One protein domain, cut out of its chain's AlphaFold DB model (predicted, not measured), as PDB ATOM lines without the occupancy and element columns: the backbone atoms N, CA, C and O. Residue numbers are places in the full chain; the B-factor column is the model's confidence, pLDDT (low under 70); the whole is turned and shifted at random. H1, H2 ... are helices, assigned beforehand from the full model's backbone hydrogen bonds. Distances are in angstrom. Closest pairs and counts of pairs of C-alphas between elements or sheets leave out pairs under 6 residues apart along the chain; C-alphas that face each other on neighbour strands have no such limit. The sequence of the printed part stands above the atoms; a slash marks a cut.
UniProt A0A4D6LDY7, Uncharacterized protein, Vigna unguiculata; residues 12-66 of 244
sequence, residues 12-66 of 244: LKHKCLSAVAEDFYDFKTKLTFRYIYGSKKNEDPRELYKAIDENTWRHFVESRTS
ATOM      1  N   LEU A  12      25.270  70.077  25.236       51.91
ATOM      2  CA  LEU A  12      24.620  69.739  23.964       51.91
ATOM      3  C   LEU A  12      23.227  70.363  23.886       51.91
ATOM      4  O   LEU A  12      22.896  70.983  22.880       51.91
ATOM      5  N   LYS A  13      22.456  70.314  24.980       54.41
ATOM      6  CA  LYS A  13      21.146  70.975  25.063       54.41
ATOM      7  C   LYS A  13      21.260  72.485  24.828       54.41
ATOM      8  O   LYS A  13      20.494  73.038  24.046       54.41
ATOM      9  N   HIS A  14      22.247  73.138  25.443       55.09
ATOM     10  CA  HIS A  14      22.496  74.567  25.243       55.09
ATOM     11  C   HIS A  14      22.873  74.896  23.791       55.09
ATOM     12  O   HIS A  14      22.346  75.852  23.225       55.09
ATOM     13  N   LYS A  15      23.754  74.105  23.164       56.09
ATOM     14  CA  LYS A  15      24.150  74.301  21.758       56.09
ATOM     15  C   LYS A  15      22.979  74.109  20.794       56.09
ATOM     16  O   LYS A  15      22.764  74.970  19.948       56.09
ATOM     17  N   CYS A  16      22.189  73.048  20.963       45.19
ATOM     18  CA  CYS A  16      21.008  72.802  20.134       45.19
ATOM     19  C   CYS A  16      19.974  73.925  20.282       45.19
ATOM     20  O   CYS A  16      19.499  74.451  19.283       45.19
ATOM     21  N   LEU A  17      19.669  74.353  21.513       53.69
ATOM     22  CA  LEU A  17      18.731  75.457  21.749       53.69
ATOM     23  C   LEU A  17      19.240  76.792  21.188       53.69
ATOM     24  O   LEU A  17      18.440  77.578  20.688       53.69
ATOM     25  N   SER A  18      20.554  77.032  21.234       58.16
ATOM     26  CA  SER A  18      21.163  78.231  20.647       58.16
ATOM     27  C   SER A  18      21.028  78.236  19.122       58.16
ATOM     28  O   SER A  18      20.583  79.232  18.564       58.16
ATOM     29  N   ALA A  19      21.312  77.109  18.461       54.34
ATOM     30  CA  ALA A  19      21.156  76.974  17.011       54.34
ATOM     31  C   ALA A  19      19.692  77.162  16.571       54.34
ATOM     32  O   ALA A  19      19.410  77.952  15.675       54.34
ATOM     33  N   VAL A  20      18.738  76.534  17.274       58.19
ATOM     34  CA  VAL A  20      17.303  76.734  17.001       58.19
ATOM     35  C   VAL A  20      16.889  78.196  17.211       58.19
ATOM     36  O   VAL A  20      16.081  78.728  16.448       58.19
ATOM     37  N   ALA A  21      17.437  78.874  18.223       59.59
ATOM     38  CA  ALA A  21      17.159  80.287  18.461       59.59
ATOM     39  C   ALA A  21      17.711  81.191  17.345       59.59
ATOM     40  O   ALA A  21      17.038  82.150  16.956       59.59
ATOM     41  N   GLU A  22      18.897  80.887  16.814       63.88
ATOM     42  CA  GLU A  22      19.504  81.598  15.681       63.88
ATOM     43  C   GLU A  22      18.701  81.399  14.392       63.88
ATOM     44  O   GLU A  22      18.333  82.383  13.742       63.88
ATOM     45  N   ASP A  23      18.320  80.161  14.077       67.12
ATOM     46  CA  ASP A  23      17.489  79.847  12.912       67.12
ATOM     47  C   ASP A  23      16.125  80.539  12.991       67.12
ATOM     48  O   ASP A  23      15.634  81.124  12.019       67.12
ATOM     49  N   PHE A  24      15.516  80.535  14.177       69.69
ATOM     50  CA  PHE A  24      14.246  81.211  14.407       69.69
ATOM     51  C   PHE A  24      14.378  82.737  14.323       69.69
ATOM     52  O   PHE A  24      13.472  83.427  13.838       69.69
ATOM     53  N   TYR A  25      15.512  83.289  14.755       71.12
ATOM     54  CA  TYR A  25      15.820  84.706  14.602       71.12
ATOM     55  C   TYR A  25      15.967  85.097  13.126       71.12
ATOM     56  O   TYR A  25      15.376  86.093  12.687       71.12
ATOM     57  N   ASP A  26      16.709  84.314  12.347       71.25
ATOM     58  CA  ASP A  26      16.899  84.544  10.915       71.25
ATOM     59  C   ASP A  26      15.583  84.394  10.145       71.25
ATOM     60  O   ASP A  26      15.261  85.222   9.282       71.25
ATOM     61  N   PHE A  27      14.761  83.415  10.525       77.00
ATOM     62  CA  PHE A  27      13.413  83.240  10.001       77.00
ATOM     63  C   PHE A  27      12.533  84.478  10.231       77.00
ATOM     64  O   PHE A  27      11.991  85.044   9.276       77.00
ATOM     65  N   LYS A  28      12.450  84.967  11.475       78.00
ATOM     66  CA  LYS A  28      11.711  86.196  11.812       78.00
ATOM     67  C   LYS A  28      12.239  87.401  11.038       78.00
ATOM     68  O   LYS A  28      11.462  88.184  10.499       78.00
ATOM     69  N   THR A  29      13.556  87.529  10.932       73.75
ATOM     70  CA  THR A  29      14.209  88.616  10.196       73.75
ATOM     71  C   THR A  29      13.815  88.605   8.717       73.75
ATOM     72  O   THR A  29      13.466  89.644   8.153       73.75
ATOM     73  N   LYS A  30      13.793  87.424   8.091       79.12
ATOM     74  CA  LYS A  30      13.342  87.236   6.707       79.12
ATOM     75  C   LYS A  30      11.875  87.625   6.527       79.12
ATOM     76  O   LYS A  30      11.568  88.305   5.547       79.12
ATOM     77  N   LEU A  31      10.995  87.228   7.450       81.31
ATOM     78  CA  LEU A  31       9.580  87.606   7.406       81.31
ATOM     79  C   LEU A  31       9.411  89.126   7.455       81.31
ATOM     80  O   LEU A  31       8.773  89.702   6.576       81.31
ATOM     81  N   THR A  32      10.066  89.788   8.410       80.38
ATOM     82  CA  THR A  32       9.991  91.245   8.557       80.38
ATOM     83  C   THR A  32      10.492  91.980   7.311       80.38
ATOM     84  O   THR A  32       9.803  92.852   6.782       80.38
ATOM     85  N   PHE A  33      11.661  91.616   6.782       77.88
ATOM     86  CA  PHE A  33      12.230  92.334   5.638       77.88
ATOM     87  C   PHE A  33      11.575  92.019   4.298       77.88
ATOM     88  O   PHE A  33      11.725  92.820   3.384       77.88
ATOM     89  N   ARG A  34      10.896  90.876   4.137       78.69
ATOM     90  CA  ARG A  34      10.249  90.515   2.864       78.69
ATOM     91  C   ARG A  34       8.770  90.871   2.835       78.69
ATOM     92  O   ARG A  34       8.339  91.452   1.844       78.69
ATOM     93  N   TYR A  35       8.045  90.540   3.899       81.75
ATOM     94  CA  TYR A  35       6.582  90.582   3.942       81.75
ATOM     95  C   TYR A  35       6.021  91.774   4.726       81.75
ATOM     96  O   TYR A  35       4.851  92.080   4.568       81.75
ATOM     97  N   ILE A  36       6.825  92.479   5.532       81.25
ATOM     98  CA  ILE A  36       6.377  93.713   6.212       81.25
ATOM     99  C   ILE A  36       6.931  94.949   5.491       81.25
ATOM    100  O   ILE A  36       6.176  95.812   5.059       81.25
ATOM    101  N   TYR A  37       8.252  95.014   5.293       80.00
ATOM    102  CA  TYR A  37       8.920  96.193   4.709       80.00
ATOM    103  C   TYR A  37       9.432  95.997   3.274       80.00
ATOM    104  O   TYR A  37      10.035  96.902   2.702       80.00
ATOM    105  N   GLY A  38       9.264  94.800   2.712       75.25
ATOM    106  CA  GLY A  38       9.967  94.371   1.505       75.25
ATOM    107  C   GLY A  38       9.139  94.330   0.233       75.25
ATOM    108  O   GLY A  38       8.006  94.794   0.152       75.25
ATOM    109  N   SER A  39       9.726  93.685  -0.773       70.50
ATOM    110  CA  SER A  39       9.122  93.495  -2.093       70.50
ATOM    111  C   SER A  39       7.897  92.574  -2.099       70.50
ATOM    112  O   SER A  39       7.178  92.560  -3.089       70.50
ATOM    113  N   LYS A  40       7.666  91.798  -1.031       76.31
ATOM    114  CA  LYS A  40       6.555  90.842  -0.897       76.31
ATOM    115  C   LYS A  40       5.500  91.306   0.113       76.31
ATOM    116  O   LYS A  40       4.770  90.488   0.650       76.31
ATOM    117  N   LYS A  41       5.412  92.612   0.390       77.25
ATOM    118  CA  LYS A  41       4.485  93.181   1.388       77.25
ATOM    119  C   LYS A  41       2.992  92.914   1.134       77.25
ATOM    120  O   LYS A  41       2.194  93.043   2.050       77.25
ATOM    121  N   ASN A  42       2.632  92.572  -0.103       76.69
ATOM    122  CA  ASN A  42       1.259  92.260  -0.509       76.69
ATOM    123  C   ASN A  42       1.006  90.746  -0.621       76.69
ATOM    124  O   ASN A  42      -0.090  90.343  -0.992       76.69
ATOM    125  N   GLU A  43       2.022  89.914  -0.381       80.56
ATOM    126  CA  GLU A  43       1.878  88.459  -0.378       80.56
ATOM    127  C   GLU A  43       1.622  87.976   1.051       80.56
ATOM    128  O   GLU A  43       2.205  88.505   2.001       80.56
ATOM    129  N   ASP A  44       0.810  86.933   1.203       79.00
ATOM    130  CA  ASP A  44       0.578  86.319   2.504       79.00
ATOM    131  C   ASP A  44       1.646  85.244   2.791       79.00
ATOM    132  O   ASP A  44       1.696  84.210   2.113       79.00
ATOM    133  N   PRO A  45       2.526  85.429   3.796       77.44
ATOM    134  CA  PRO A  45       3.547  84.437   4.118       77.44
ATOM    135  C   PRO A  45       2.965  83.092   4.566       77.44
ATOM    136  O   PRO A  45       3.684  82.092   4.524       77.44
ATOM    137  N   ARG A  46       1.693  83.028   4.972       79.00
ATOM    138  CA  ARG A  46       1.030  81.797   5.429       79.00
ATOM    139  C   ARG A  46       0.765  80.808   4.299       79.00
ATOM    140  O   ARG A  46       0.722  79.605   4.545       79.00
ATOM    141  N   GLU A  47       0.700  81.282   3.054       77.81
ATOM    142  CA  GLU A  47       0.664  80.408   1.874       77.81
ATOM    143  C   GLU A  47       1.943  79.565   1.756       77.81
ATOM    144  O   GLU A  47       1.909  78.415   1.316       77.81
ATOM    145  N   LEU A  48       3.074  80.130   2.198       75.06
ATOM    146  CA  LEU A  48       4.380  79.474   2.206       75.06
ATOM    147  C   LEU A  48       4.658  78.754   3.535       75.06
ATOM    148  O   LEU A  48       5.313  77.715   3.557       75.06
ATOM    149  N   TYR A  49       4.161  79.304   4.642       77.69
ATOM    150  CA  TYR A  49       4.429  78.848   6.001       77.69
ATOM    151  C   TYR A  49       3.127  78.497   6.721       77.69
ATOM    152  O   TYR A  49       2.702  79.203   7.632       77.69
ATOM    153  N   LYS A  50       2.529  77.357   6.354       74.94
ATOM    154  CA  LYS A  50       1.254  76.865   6.919       74.94
ATOM    155  C   LYS A  50       1.247  76.677   8.444       74.94
ATOM    156  O   LYS A  50       0.185  76.535   9.030       74.94
ATOM    157  N   ALA A  51       2.422  76.649   9.074       73.94
ATOM    158  CA  ALA A  51       2.580  76.583  10.525       73.94
ATOM    159  C   ALA A  51       2.345  77.932  11.237       73.94
ATOM    160  O   ALA A  51       2.326  77.966  12.463       73.94
ATOM    161  N   ILE A  52       2.209  79.038  10.495       76.44
ATOM    162  CA  ILE A  52       1.878  80.357  11.040       76.44
ATOM    163  C   ILE A  52       0.370  80.565  10.905       76.44
ATOM    164  O   ILE A  52      -0.145  80.700   9.795       76.44
ATOM    165  N   ASP A  53      -0.336  80.627  12.027       82.19
ATOM    166  CA  ASP A  53      -1.747  81.005  12.052       82.19
ATOM    167  C   ASP A  53      -1.940  82.535  11.977       82.19
ATOM    168  O   ASP A  53      -1.006  83.321  12.161       82.19
ATOM    169  N   GLU A  54      -3.175  82.960  11.695       78.50
ATOM    170  CA  GLU A  54      -3.561  84.377  11.567       78.50
ATOM    171  C   GLU A  54      -3.198  85.201  12.810       78.50
ATOM    172  O   GLU A  54      -2.628  86.285  12.690       78.50
ATOM    173  N   ASN A  55      -3.470  84.685  14.012       80.25
ATOM    174  CA  ASN A  55      -3.231  85.438  15.241       80.25
ATOM    175  C   ASN A  55      -1.731  85.595  15.498       80.25
ATOM    176  O   ASN A  55      -1.273  86.694  15.824       80.25
ATOM    177  N   THR A  56      -0.952  84.531  15.286       81.56
ATOM    178  CA  THR A  56       0.512  84.577  15.384       81.56
ATOM    179  C   THR A  56       1.112  85.569  14.390       81.56
ATOM    180  O   THR A  56       2.015  86.330  14.752       81.56
ATOM    181  N   TRP A  57       0.613  85.606  13.149       82.44
ATOM    182  CA  TRP A  57       1.079  86.567  12.149       82.44
ATOM    183  C   TRP A  57       0.721  88.008  12.522       82.44
ATOM    184  O   TRP A  57       1.598  88.873  12.506       82.44
ATOM    185  N   ARG A  58      -0.526  88.262  12.928       80.31
ATOM    186  CA  ARG A  58      -0.989  89.597  13.328       80.31
ATOM    187  C   ARG A  58      -0.167  90.159  14.487       80.31
ATOM    188  O   ARG A  58       0.388  91.250  14.366       80.31
ATOM    189  N   HIS A  59       0.015  89.381  15.556       82.06
ATOM    190  CA  HIS A  59       0.850  89.787  16.691       82.06
ATOM    191  C   HIS A  59       2.313  89.994  16.298       82.06
ATOM    192  O   HIS A  59       2.988  90.894  16.806       82.06
ATOM    193  N   PHE A  60       2.825  89.185  15.368       80.88
ATOM    194  CA  PHE A  60       4.165  89.386  14.842       80.88
ATOM    195  C   PHE A  60       4.286  90.716  14.089       80.88
ATOM    196  O   PHE A  60       5.249  91.441  14.333       80.88
ATOM    197  N   VAL A  61       3.328  91.070  13.227       82.19
ATOM    198  CA  VAL A  61       3.326  92.355  12.511       82.19
ATOM    199  C   VAL A  61       3.270  93.520  13.494       82.19
ATOM    200  O   VAL A  61       4.155  94.369  13.443       82.19
ATOM    201  N   GLU A  62       2.330  93.500  14.444       82.50
ATOM    202  CA  GLU A  62       2.196  94.510  15.507       82.50
ATOM    203  C   GLU A  62       3.504  94.699  16.289       82.50
ATOM    204  O   GLU A  62       3.959  95.822  16.512       82.50
ATOM    205  N   SER A  63       4.179  93.598  16.640       81.62
ATOM    206  CA  SER A  63       5.459  93.665  17.358       81.62
ATOM    207  C   SER A  63       6.558  94.376  16.560       81.62
ATOM    208  O   SER A  63       7.440  95.007  17.147       81.62
ATOM    209  N   ARG A  64       6.519  94.289  15.223       78.31
ATOM    210  CA  ARG A  64       7.520  94.875  14.318       78.31
ATOM    211  C   ARG A  64       7.156  96.287  13.877       78.31
ATOM    212  O   ARG A  64       8.064  97.039  13.558       78.31
ATOM    213  N   THR A  65       5.879  96.652  13.876       79.12
ATOM    214  CA  THR A  65       5.412  98.005  13.542       79.12
ATOM    215  C   THR A  65       5.286  98.920  14.761       79.12
ATOM    216  O   THR A  65       5.074 100.117  14.584       79.12
ATOM    217  N   SER A  66       5.459  98.389  15.978       82.50
ATOM    218  CA  SER A  66       5.506  99.184  17.210       82.50
ATOM    219  C   SER A  66       6.601 100.260  17.180       82.50
ATOM    220  O   SER A  66       7.712 100.041  16.693       82.50
TER     221      SER A  66
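This is residues 12 to 66 of the 244 residues of an uncharacterized protein of Vigna unguiculata (UniProt A0A4D6LDY7). A long helix, H1, and a shorter one, H2, make a loose L, their corner near the last residues of both. The first part of H1, residues 12 to 27, sticks out as a free arm and makes the length, while a long loop, residues 37 to 53, joins the helices. The printed part has 55 residues, all helix by class, with H1 before H2 and no named strand. It is loose, with a radius of gyration of the C-alphas of 12.7 A, and spans 40 by 20 by 20 A.

H1, residues 12 to 36, and H2, residues 54 to 65, only just touch, with 3 pairs of C-alphas within 8 A. The closest C-alphas are those of Ile 36 and Val 61, 7.1 A apart. H1 touches with residues 32 to 36 alone, H2 with residues 61 to 64 alone. Their lines are about perpendicular, at 79 degrees. In H1 and H2 every O i to N i+4 pair is within hydrogen-bond range.

H1 begins at C-alpha 12 (24.620, 69.739, 23.964) and is 35.0 A long. H2 is 16.4 A long and ends at C-alpha 65 (5.412, 98.005, 13.542).

The C-alphas farthest apart, of Leu 12 and Asn 42, are 40.6 A apart. The printed part has no cut, and the link from H1 to H2 is long. Residues 12 to 24 have pLDDT under 70.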